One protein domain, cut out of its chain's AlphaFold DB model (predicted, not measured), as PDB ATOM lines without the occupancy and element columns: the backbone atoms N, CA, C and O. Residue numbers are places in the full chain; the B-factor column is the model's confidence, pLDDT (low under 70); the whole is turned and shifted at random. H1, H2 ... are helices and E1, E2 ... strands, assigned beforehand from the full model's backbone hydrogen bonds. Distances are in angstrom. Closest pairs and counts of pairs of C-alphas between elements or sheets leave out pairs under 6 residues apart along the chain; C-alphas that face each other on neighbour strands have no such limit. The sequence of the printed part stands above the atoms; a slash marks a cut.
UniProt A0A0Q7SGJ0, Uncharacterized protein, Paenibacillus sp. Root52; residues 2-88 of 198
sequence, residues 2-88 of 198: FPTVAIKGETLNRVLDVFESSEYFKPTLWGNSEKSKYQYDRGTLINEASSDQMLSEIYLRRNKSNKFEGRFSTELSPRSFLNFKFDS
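AT A GLANCE: This is residues 2 to 88 of the 198 residues of an uncharacterized protein of Paenibacillus sp. Root52 (UniProt A0A0Q7SGJ0). Picture one antiparallel sheet of four strands with two helices side by side, running opposite ways: H2 grazes the sheet near its E1 edge, and H1, next to H2, stands off the sheet and is not on it. The printed part has 87 residues, with H1, E1, H2, E2, E3 and E4 along it; the sheet's order is E1 - E2 - E3 - E4. The class is mixed, helices and strands, with under half of the residues in named elements. The whole is compact, with a radius of gyration of the C-alphas of 12.3 A, and rounded, spanning 33 by 28 by 26 A.

HOW THE PARTS SIT: Start at H1, residues 9 to 20, which touches H2, residues 42 to 51: their closest C-alphas, of Gly 9 and Ser 50, are 7.1 A apart. The two run opposite ways at a shallow tilt of 22 degrees. In both helices every O i to N i+4 pair is within hydrogen-bond range. Look next at E1, residues 29 to 31, antiparallel to E2, residues 57 to 62, with N 29 and O 61 3.0 A apart. H2 only grazes the sheet, with its residues 42 to 49; H1 is not on it. E2 and E3, residues 68 to 73, form a hairpin, with N 60 and O 70 2.9 A apart. E3 and E4, residues 82 to 86, form another, with N 71 and O 83 2.8 A apart. E2, E3 and E4 are a meander, each strand the antiparallel neighbour of the one before.

IN THESE COORDINATES: Find C-alpha 9 at (222.802, 265.107, 246.578); from there H1 runs 16.5 A. E1 measures 7.1 A, H2 14.2 A, E2 16.9 A and E3 17.3 A. E4 runs 13.5 A to C-alpha 86 at (214.671, 288.575, 251.921).

THE WHOLE: The farthest C-alphas, of Ser 51 and Ser 88, are 35.7 A apart. The printed part has no cut and no long link. Look for pLDDT under 70 at residues 2 to 5.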
ATOM      1  N   PHE A   2     228.744 282.992 235.812       52.75
ATOM      2  CA  PHE A   2     229.825 282.063 236.110       52.75
ATOM      3  C   PHE A   2     229.257 280.863 236.879       52.75
ATOM      4  O   PHE A   2     228.591 281.085 237.891       52.75
ATOM      5  N   PRO A   3     229.461 279.624 236.404       54.69
ATOM      6  CA  PRO A   3     228.945 278.438 237.074       54.69
ATOM      7  C   PRO A   3     229.581 278.283 238.459       54.69
ATOM      8  O   PRO A   3     230.749 278.611 238.665       54.69
ATOM      9  N   THR A   4     228.786 277.782 239.399       62.66
ATOM     10  CA  THR A   4     229.151 277.708 240.817       62.66
ATOM     11  C   THR A   4     229.312 276.251 241.248       62.66
ATOM     12  O   THR A   4     230.426 275.777 241.423       62.66
ATOM     13  N   VAL A   5     228.219 275.488 241.317       69.94
ATOM     14  CA  VAL A   5     228.221 274.031 241.523       69.94
ATOM     15  C   VAL A   5     226.810 273.500 241.235       69.94
ATOM     16  O   VAL A   5     225.847 274.266 241.298       69.94
ATOM     17  N   ALA A   6     226.661 272.209 240.927       82.38
ATOM     18  CA  ALA A   6     225.355 271.544 240.969       82.38
ATOM     19  C   ALA A   6     224.887 271.406 242.429       82.38
ATOM     20  O   ALA A   6     225.592 270.814 243.254       82.38
ATOM     21  N   ILE A   7     223.704 271.926 242.761       89.75
ATOM     22  CA  ILE A   7     223.124 271.803 244.107       89.75
ATOM     23  C   ILE A   7     222.191 270.591 244.137       89.75
ATOM     24  O   ILE A   7     220.966 270.704 244.092       89.75
ATOM     25  N   LYS A   8     222.803 269.407 244.205       89.44
ATOM     26  CA  LYS A   8     222.135 268.100 244.268       89.44
ATOM     27  C   LYS A   8     222.870 267.177 245.241       89.44
ATOM     28  O   LYS A   8     224.024 267.437 245.586       89.44
ATOM     29  N   GLY A   9     222.208 266.114 245.694       90.06
ATOM     30  CA  GLY A   9     222.802 265.107 246.578       90.06
ATOM     31  C   GLY A   9     223.401 265.720 247.847       90.06
ATOM     32  O   GLY A   9     222.719 266.424 248.589       90.06
ATOM     33  N   GLU A  10     224.687 265.479 248.086       92.38
ATOM     34  CA  GLU A  10     225.386 265.971 249.279       92.38
ATOM     35  C   GLU A  10     225.453 267.504 249.356       92.38
ATOM     36  O   GLU A  10     225.272 268.083 250.426       92.38
ATOM     37  N   THR A  11     225.636 268.193 248.226       92.69
ATOM     38  CA  THR A  11     225.650 269.664 248.201       92.69
ATOM     39  C   THR A  11     224.306 270.229 248.646       92.69
ATOM     40  O   THR A  11     224.263 271.184 249.420       92.69
ATOM     41  N   LEU A  12     223.205 269.617 248.195       94.56
ATOM     42  CA  LEU A  12     221.861 269.999 248.619       94.56
ATOM     43  C   LEU A  12     221.682 269.784 250.126       94.56
ATOM     44  O   LEU A  12     221.218 270.697 250.802       94.56
ATOM     45  N   ASN A  13     222.105 268.635 250.663       95.69
ATOM     46  CA  ASN A  13     222.054 268.374 252.105       95.69
ATOM     47  C   ASN A  13     222.758 269.467 252.912       95.69
ATOM     48  O   ASN A  13     222.155 270.036 253.817       95.69
ATOM     49  N   ARG A  14     223.986 269.827 252.527       95.88
ATOM     50  CA  ARG A  14     224.765 270.863 253.217       95.88
ATOM     51  C   ARG A  14     224.115 272.244 253.133       95.88
ATOM     52  O   ARG A  14     224.137 272.991 254.107       95.88
ATOM     53  N   VAL A  15     223.524 272.596 251.985       95.81
ATOM     54  CA  VAL A  15     222.760 273.849 251.845       95.81
ATOM     55  C   VAL A  15     221.568 273.852 252.803       95.81
ATOM     56  O   VAL A  15     221.352 274.843 253.499       95.81
ATOM     57  N   LEU A  16     220.818 272.749 252.881       97.06
ATOM     58  CA  LEU A  16     219.685 272.632 253.801       97.06
ATOM     59  C   LEU A  16     220.132 272.685 255.269       97.06
ATOM     60  O   LEU A  16     219.489 273.381 256.047       97.06
ATOM     61  N   ASP A  17     221.257 272.060 255.631       97.50
ATOM     62  CA  ASP A  17     221.819 272.125 256.991       97.50
ATOM     63  C   ASP A  17     222.082 273.569 257.424       97.50
ATOM     64  O   ASP A  17     221.772 273.957 258.549       97.50
ATOM     65  N   VAL A  18     222.606 274.399 256.518       96.56
ATOM     66  CA  VAL A  18     222.853 275.817 256.795       96.56
ATOM     67  C   VAL A  18     221.549 276.565 257.072       96.56
ATOM     68  O   VAL A  18     221.471 277.294 258.063       96.56
ATOM     69  N   PHE A  19     220.509 276.360 256.263       96.19
ATOM     70  CA  PHE A  19     219.204 276.983 256.509       96.19
ATOM     71  C   PHE A  19     218.529 276.457 257.784       96.19
ATOM     72  O   PHE A  19     217.873 277.218 258.494       96.19
ATOM     73  N   GLU A  20     218.689 275.173 258.089       96.06
ATOM     74  CA  GLU A  20     218.106 274.514 259.261       96.06
ATOM     75  C   GLU A  20     218.870 274.801 260.558       96.06
ATOM     76  O   GLU A  20     218.284 274.689 261.634       96.06
ATOM     77  N   SER A  21     220.134 275.232 260.473       93.62
ATOM     78  CA  SER A  21     220.975 275.564 261.635       93.62
ATOM     79  C   SER A  21     220.438 276.725 262.478       93.62
ATOM     80  O   SER A  21     220.867 276.923 263.614       93.62
ATOM     81  N   SER A  22     219.497 277.500 261.931       88.94
ATOM     82  CA  SER A  22     218.913 278.666 262.574       88.94
ATOM     83  C   SER A  22     217.405 278.715 262.358       88.94
ATOM     84  O   SER A  22     216.909 278.739 261.229       88.94
ATOM     85  N   GLU A  23     216.649 278.847 263.446       88.94
ATOM     86  CA  GLU A  23     215.195 279.032 263.377       88.94
ATOM     87  C   GLU A  23     214.787 280.318 262.635       88.94
ATOM     88  O   GLU A  23     213.649 280.417 262.166       88.94
ATOM     89  N   TYR A  24     215.706 281.280 262.464       88.56
ATOM     90  CA  TYR A  24     215.493 282.480 261.648       88.56
ATOM     91  C   TYR A  24     215.401 282.175 260.151       88.56
ATOM     92  O   TYR A  24     214.668 282.866 259.443       88.56
ATOM     93  N   PHE A  25     216.101 281.139 259.679       92.81
ATOM     94  CA  PHE A  25     216.253 280.836 258.253       92.81
ATOM     95  C   PHE A  25     215.640 279.503 257.834       92.81
ATOM     96  O   PHE A  25     215.515 279.243 256.640       92.81
ATOM     97  N   LYS A  26     215.163 278.699 258.787       96.00
ATOM     98  CA  LYS A  26     214.491 277.436 258.486       96.00
ATOM     99  C   LYS A  26     213.343 277.638 257.481       96.00
ATOM    100  O   LYS A  26     212.429 278.428 257.772       96.00
ATOM    101  N   PRO A  27     213.349 276.964 256.317       97.31
ATOM    102  CA  PRO A  27     212.279 277.101 255.344       97.31
ATOM    103  C   PRO A  27     210.968 276.571 255.923       97.31
ATOM    104  O   PRO A  27     210.946 275.686 256.777       97.31
ATOM    105  N   THR A  28     209.855 277.126 255.461       97.62
ATOM    106  CA  THR A  28     208.516 276.624 255.806       97.62
ATOM    107  C   THR A  28     207.804 276.028 254.610       97.62
ATOM    108  O   THR A  28     206.883 275.237 254.787       97.62
ATOM    109  N   LEU A  29     208.238 276.372 253.397       97.56
ATOM    110  CA  LEU A  29     207.700 275.836 252.162       97.56
ATOM    111  C   LEU A  29     208.827 275.495 251.189       97.56
ATOM    112  O   LEU A  29     209.877 276.146 251.179       97.56
ATOM    113  N   TRP A  30     208.555 274.539 250.307       97.06
ATOM    114  CA  TRP A  30     209.393 274.247 249.150       97.06
ATOM    115  C   TRP A  30     208.553 274.037 247.885       97.06
ATOM    116  O   TRP A  30     207.322 273.970 247.945       97.06
ATOM    117  N   GLY A  31     209.199 273.966 246.725       94.88
ATOM    118  CA  GLY A  31     208.543 273.634 245.464       94.88
ATOM    119  C   GLY A  31     209.527 273.318 244.344       94.88
ATOM    120  O   GLY A  31     210.674 273.753 244.373       94.88
ATOM    121  N   ASN A  32     209.041 272.598 243.338       92.62
ATOM    122  CA  ASN A  32     209.737 272.309 242.077       92.62
ATOM    123  C   ASN A  32     209.479 273.357 240.979       92.62
ATOM    124  O   ASN A  32     209.948 273.232 239.854       92.62
ATOM    125  N   SER A  33     208.681 274.378 241.285       90.19
ATOM    126  CA  SER A  33     208.406 275.496 240.393       90.19
ATOM    127  C   SER A  33     208.085 276.746 241.205       90.19
ATOM    128  O   SER A  33     207.798 276.682 242.406       90.19
ATOM    129  N   GLU A  34     208.052 277.893 240.533       88.31
ATOM    130  CA  GLU A  34     207.632 279.159 241.133       88.31
ATOM    131  C   GLU A  34     206.222 279.081 241.749       88.31
ATOM    132  O   GLU A  34     205.951 279.677 242.792       88.31
ATOM    133  N   LYS A  35     205.319 278.301 241.142       90.50
ATOM    134  CA  LYS A  35     203.918 278.195 241.577       90.50
ATOM    135  C   LYS A  35     203.710 277.143 242.664       90.50
ATOM    136  O   LYS A  35     202.794 277.284 243.474       90.50
ATOM    137  N   SER A  36     204.548 276.110 242.693       90.56
ATOM    138  CA  SER A  36     204.432 274.998 243.637       90.56
ATOM    139  C   SER A  36     204.821 275.435 245.051       90.56
ATOM    140  O   SER A  36     205.896 275.999 245.270       90.56
ATOM    141  N   LYS A  37     203.937 275.175 246.022       94.19
ATOM    142  CA  LYS A  37     204.135 275.506 247.441       94.19
ATOM    143  C   LYS A  37     203.685 274.339 248.313       94.19
ATOM    144  O   LYS A  37     202.520 274.250 248.692       94.19
ATOM    145  N   TYR A  38     204.621 273.459 248.626       95.44
ATOM    146  CA  TYR A  38     204.440 272.348 249.553       95.44
ATOM    147  C   TYR A  38     204.979 272.734 250.928       95.44
ATOM    148  O   TYR A  38     205.864 273.585 251.025       95.44
ATOM    149  N   GLN A  39     204.462 272.116 251.991       97.44
ATOM    150  CA  GLN A  39     205.061 272.267 253.319       97.44
ATOM    151  C   GLN A  39     206.494 271.746 253.298       97.44
ATOM    152  O   GLN A  39     206.771 270.727 252.664       97.44
ATOM    153  N   TYR A  40     207.400 272.469 253.954       97.44
ATOM    154  CA  TYR A  40     208.796 272.064 254.033       97.44
ATOM    155  C   TYR A  40     208.930 270.762 254.820       97.44
ATOM    156  O   TYR A  40     208.664 270.721 256.020       97.44
ATOM    157  N   ASP A  41     209.373 269.726 254.120       96.31
ATOM    158  CA  ASP A  41     209.833 268.473 254.691       96.31
ATOM    159  C   ASP A  41     211.121 268.072 253.970       96.31
ATOM    160  O   ASP A  41     211.138 267.904 252.746       96.31
ATOM    161  N   ARG A  42     212.211 267.956 254.733       95.38
ATOM    162  CA  ARG A  42     213.546 267.690 254.192       95.38
ATOM    163  C   ARG A  42     213.598 266.361 253.444       95.38
ATOM    164  O   ARG A  42     214.167 266.299 252.358       95.38
ATOM    165  N   GLY A  43     213.012 265.311 254.022       95.00
ATOM    166  CA  GLY A  43     213.035 263.969 253.440       95.00
ATOM    167  C   GLY A  43     212.328 263.934 252.089       95.00
ATOM    168  O   GLY A  43     212.890 263.455 251.107       95.00
ATOM    169  N   THR A  44     211.135 264.519 252.021       93.44
ATOM    170  CA  THR A  44     210.353 264.645 250.787       93.44
ATOM    171  C   THR A  44     211.123 265.428 249.728       93.44
ATOM    172  O   THR A  44     211.249 264.951 248.605       93.44
ATOM    173  N   LEU A  45     211.699 266.583 250.083       94.38
ATOM    174  CA  LEU A  45     212.479 267.398 249.147       94.38
ATOM    175  C   LEU A  45     213.683 266.624 248.588       94.38
ATOM    176  O   LEU A  45     213.883 266.608 247.376       94.38
ATOM    177  N   ILE A  46     214.472 265.966 249.444       93.62
ATOM    178  CA  ILE A  46     215.646 265.186 249.016       93.62
ATOM    179  C   ILE A  46     215.238 264.028 248.107       93.62
ATOM    180  O   ILE A  46     215.906 263.781 247.100       93.62
ATOM    181  N   ASN A  47     214.155 263.326 248.452       91.88
ATOM    182  CA  ASN A  47     213.648 262.215 247.656       91.88
ATOM    183  C   ASN A  47     213.247 262.689 246.259       91.88
ATOM    184  O   ASN A  47     213.704 262.109 245.280       91.88
ATOM    185  N   GLU A  48     212.480 263.774 246.169       90.88
ATOM    186  CA  GLU A  48     212.048 264.384 244.904       90.88
ATOM    187  C   GLU A  48     213.238 264.893 244.079       90.88
ATOM    188  O   GLU A  48     213.342 264.621 242.886       90.88
ATOM    189  N   ALA A  49     214.208 265.548 244.723       89.25
ATOM    190  CA  ALA A  49     215.427 266.006 244.059       89.25
ATOM    191  C   ALA A  49     216.319 264.863 243.548       89.25
ATOM    192  O   ALA A  49     217.164 265.080 242.675       89.25
ATOM    193  N   SER A  50     216.159 263.659 244.096       86.50
ATOM    194  CA  SER A  50     216.911 262.469 243.692       86.50
ATOM    195  C   SER A  50     216.165 261.628 242.654       86.50
ATOM    196  O   SER A  50     216.813 261.007 241.811       86.50
ATOM    197  N   SER A  51     214.831 261.589 242.709       85.81
ATOM    198  CA  SER A  51     213.986 260.782 241.821       85.81
ATOM    199  C   SER A  51     213.690 261.472 240.491       85.81
ATOM    200  O   SER A  51     213.635 260.798 239.460       85.81
ATOM    201  N   ASP A  52     213.524 262.796 240.488       81.50
ATOM    202  CA  ASP A  52     213.181 263.554 239.291       81.50
ATOM    203  C   ASP A  52     214.441 264.062 238.574       81.50
ATOM    204  O   ASP A  52     215.088 265.034 238.970       81.50
ATOM    205  N   GLN A  53     214.790 263.403 237.466       73.31
ATOM    206  CA  GLN A  53     215.904 263.819 236.608       73.31
ATOM    207  C   GLN A  53     215.634 265.133 235.855       73.31
ATOM    208  O   GLN A  53     216.576 265.725 235.333       73.31
ATOM    209  N   MET A  54     214.381 265.590 235.785       80.88
ATOM    210  CA  MET A  54     213.973 266.821 235.096       80.88
ATOM    211  C   MET A  54     213.834 268.014 236.046       80.88
ATOM    212  O   MET A  54     213.643 269.146 235.587       80.88
ATOM    213  N   LEU A  55     213.957 267.795 237.358       87.62
ATOM    214  CA  LEU A  55     213.944 268.868 238.340       87.62
ATOM    215  C   LEU A  55     215.193 269.731 238.170       87.62
ATOM    216  O   LEU A  55     216.268 269.372 238.640       87.62
ATOM    217  N   SER A  56     215.039 270.876 237.507       88.81
ATOM    218  CA  SER A  56     216.127 271.817 237.205       88.81
ATOM    219  C   SER A  56     216.323 272.893 238.272       88.81
ATOM    220  O   SER A  56     217.420 273.440 238.405       88.81
ATOM    221  N   GLU A  57     215.276 273.200 239.038       92.56
ATOM    222  CA  GLU A  57     215.288 274.235 240.066       92.56
ATOM    223  C   GLU A  57     214.506 273.802 241.302       92.56
ATOM    224  O   GLU A  57     213.433 273.202 241.211       92.56
ATOM    225  N   ILE A  58     215.017 274.180 242.470       95.38
ATOM    226  CA  ILE A  58     214.315 274.044 243.745       95.38
ATOM    227  C   ILE A  58     214.020 275.438 244.275       95.38
ATOM    228  O   ILE A  58     214.882 276.315 244.271       95.38
ATOM    229  N   TYR A  59     212.796 275.622 244.760       96.56
ATOM    230  CA  TYR A  59     212.333 276.846 245.392       96.56
ATOM    231  C   TYR A  59     212.218 276.612 246.894       96.56
ATOM    232  O   TYR A  59     211.508 275.703 247.322       96.56
ATOM    233  N   LEU A  60     212.865 277.456 247.697       97.25
ATOM    234  CA  LEU A  60     212.759 277.457 249.155       97.25
ATOM    235  C   LEU A  60     212.148 278.770 249.616       97.25
ATOM    236  O   LEU A  60     212.528 279.853 249.163       97.25
ATOM    237  N   ARG A  61     211.181 278.684 250.528       96.94
ATOM    238  CA  ARG A  61     210.489 279.864 251.040       96.94
ATOM    239  C   ARG A  61     210.277 279.757 252.530       96.94
ATOM    240  O   ARG A  61     210.050 278.680 253.082       96.94
ATOM    241  N   ARG A  62     210.235 280.920 253.159       95.44
ATOM    242  CA  ARG A  62     209.814 281.079 254.542       95.44
ATOM    243  C   ARG A  62     208.726 282.130 254.610       95.44
ATOM    244  O   ARG A  62     208.918 283.240 254.138       95.44
ATOM    245  N   ASN A  63     207.599 281.784 255.224       92.94
ATOM    246  CA  ASN A  63     206.430 282.657 255.408       92.94
ATOM    247  C   ASN A  63     206.212 283.109 256.868       92.94
ATOM    248  O   ASN A  63     205.128 283.581 257.206       92.94
ATOM    249  N   LYS A  64     207.225 282.958 257.726       90.00
ATOM    250  CA  LYS A  64     207.262 283.458 259.110       90.00
ATOM    251  C   LYS A  64     208.005 284.804 259.179       90.00
ATOM    252  O   LYS A  64     208.278 285.412 258.145       90.00
ATOM    253  N   SER A  65     208.341 285.264 260.388       84.19
ATOM    254  CA  SER A  65     209.325 286.337 260.588       84.19
ATOM    255  C   SER A  65     210.615 286.034 259.815       84.19
ATOM    256  O   SER A  65     210.992 284.866 259.676       84.19
ATOM    257  N   ASN A  66     211.259 287.080 259.294       87.25
ATOM    258  CA  ASN A  66     212.390 286.993 258.358       87.25
ATOM    259  C   ASN A  66     211.998 286.230 257.088       87.25
ATOM    260  O   ASN A  66     212.603 285.230 256.701       87.25
ATOM    261  N   LYS A  67     210.903 286.684 256.478       94.25
ATOM    262  CA  LYS A  67     210.346 286.102 255.263       94.25
ATOM    263  C   LYS A  67     211.389 286.153 254.145       94.25
ATOM    264  O   LYS A  67     212.024 287.185 253.931       94.25
ATOM    265  N   PHE A  68     211.516 285.055 253.411       95.19
ATOM    266  CA  PHE A  68     212.343 285.002 252.213       95.19
ATOM    267  C   PHE A  68     211.728 284.092 251.160       95.19
ATOM    268  O   PHE A  68     210.935 283.189 251.455       95.19
ATOM    269  N   GLU A  69     212.146 284.323 249.928       95.81
ATOM    270  CA  GLU A  69     211.940 283.434 248.800       95.81
ATOM    271  C   GLU A  69     213.255 283.319 248.044       95.81
ATOM    272  O   GLU A  69     213.920 284.316 247.770       95.81
ATOM    273  N   GLY A  70     213.634 282.094 247.720       94.81
ATOM    274  CA  GLY A  70     214.798 281.841 246.904       94.81
ATOM    275  C   GLY A  70     214.619 280.622 246.034       94.81
ATOM    276  O   GLY A  70     213.708 279.810 246.220       94.81
ATOM    277  N   ARG A  71     215.510 280.525 245.062       94.50
ATOM    278  CA  ARG A  71     215.613 279.389 244.166       94.50
ATOM    279  C   ARG A  71     217.051 279.161 243.752       94.50
ATOM    280  O   ARG A  71     217.879 280.076 243.782       94.50
ATOM    281  N   PHE A  72     217.333 277.936 243.349       93.56
ATOM    282  CA  PHE A  72     218.649 277.557 242.874       93.56
ATOM    283  C   PHE A  72     218.576 276.403 241.884       93.56
ATOM    284  O   PHE A  72     217.632 275.612 241.903       93.56
ATOM    285  N   SER A  73     219.592 276.324 241.029       92.06
ATOM    286  CA  SER A  73     219.732 275.264 240.035       92.06
ATOM    287  C   SER A  73     220.235 273.973 240.678       92.06
ATOM    288  O   SER A  73     221.197 273.985 241.447       92.06
ATOM    289  N   THR A  74     219.613 272.851 240.335       90.75
ATOM    290  CA  THR A  74     220.036 271.511 240.781       90.75
ATOM    291  C   THR A  74     221.182 270.968 239.932       90.75
ATOM    292  O   THR A  74     222.071 270.293 240.445       90.75
ATOM    293  N   GLU A  75     221.192 271.307 238.644       86.75
ATOM    294  CA  GLU A  75     222.174 270.845 237.668       86.75
ATOM    295  C   GLU A  75     223.275 271.885 237.429       86.75
ATOM    296  O   GLU A  75     223.073 273.095 237.593       86.75
ATOM    297  N   LEU A  76     224.456 271.415 237.015       84.69
ATOM    298  CA  LEU A  76     225.575 272.280 236.644       84.69
ATOM    299  C   LEU A  76     225.417 272.763 235.200       84.69
ATOM    300  O   LEU A  76     225.337 271.985 234.255       84.69
ATOM    301  N   SER A  77     225.433 274.074 235.025       81.69
ATOM    302  CA  SER A  77     225.426 274.757 233.744       81.69
ATOM    303  C   SER A  77     226.102 276.119 233.908       81.69
ATOM    304  O   SER A  77     226.143 276.651 235.019       81.69
ATOM    305  N   PRO A  78     226.546 276.764 232.819       75.94
ATOM    306  CA  PRO A  78     227.035 278.146 232.872       75.94
ATOM    307  C   PRO A  78     226.018 279.148 233.447       75.94
ATOM    308  O   PRO A  78     226.377 280.267 233.798       75.94
ATOM    309  N   ARG A  79     224.737 278.767 233.519       77.31
ATOM    310  CA  ARG A  79     223.653 279.573 234.084       77.31
ATOM    311  C   ARG A  79     223.226 279.115 235.477       77.31
ATOM    312  O   ARG A  79     222.225 279.617 235.968       77.31
ATOM    313  N   SER A  80     223.933 278.172 236.100       85.12
ATOM    314  CA  SER A  80     223.571 277.703 237.437       85.12
ATOM    315  C   SER A  80     223.734 278.815 238.454       85.12
ATOM    316  O   SER A  80     224.745 279.518 238.467       85.12
ATOM    317  N   PHE A  81     222.734 278.961 239.313       88.25
ATOM    318  CA  PHE A  81     222.665 280.053 240.271       88.25
ATOM    319  C   PHE A  81     222.128 279.571 241.619       88.25
ATOM    320  O   PHE A  81     221.454 278.545 241.715       88.25
ATOM    321  N   LEU A  82     222.386 280.373 242.648       92.50
ATOM    322  CA  LEU A  82     221.696 280.335 243.929       92.50
ATOM    323  C   LEU A  82     221.284 281.766 244.260       92.50
ATOM    324  O   LEU A  82     222.122 282.665 244.244       92.50
ATOM    325  N   ASN A  83     219.996 281.990 244.508       92.75
ATOM    326  CA  ASN A  83     219.465 283.323 244.762       92.75
ATOM    327  C   ASN A  83     218.398 283.269 245.854       92.75
ATOM    328  O   ASN A  83     217.449 282.493 245.755       92.75
ATOM    329  N   PHE A  84     218.551 284.125 246.860       94.00
ATOM    330  CA  PHE A  84     217.571 284.336 247.913       94.00
ATOM    331  C   PHE A  84     217.299 285.823 248.073       94.00
ATOM    332  O   PHE A  84     218.218 286.627 248.221       94.00
ATOM    333  N   LYS A  85     216.014 286.171 248.094       93.50
ATOM    334  CA  LYS A  85     215.528 287.509 248.392       93.50
ATOM    335  C   LYS A  85     214.818 287.495 249.735       93.50
ATOM    336  O   LYS A  85     213.832 286.779 249.927       93.50
ATOM    337  N   PHE A  86     215.302 288.333 250.636       93.12
ATOM    338  CA  PHE A  86     214.671 288.575 251.921       93.12
ATOM    339  C   PHE A  86     213.685 289.745 251.831       93.12
ATOM    340  O   PHE A  86     213.812 290.631 250.984       93.12
ATOM    341  N   ASP A  87     212.661 289.713 252.677       90.31
ATOM    342  CA  ASP A  87     211.670 290.782 252.790       90.31
ATOM    343  C   ASP A  87     212.307 292.059 253.371       90.31
ATOM    344  O   ASP A  87     213.203 291.992 254.212       90.31
ATOM    345  N   SER A  88     211.822 293.230 252.949       82.31
ATOM    346  CA  SER A  88     212.333 294.533 253.398       82.31
ATOM    347  C   SER A  88     212.097 294.808 254.886       82.31
ATOM    348  O   SER A  88     212.639 295.765 255.431       82.31
TER     349      SER A  88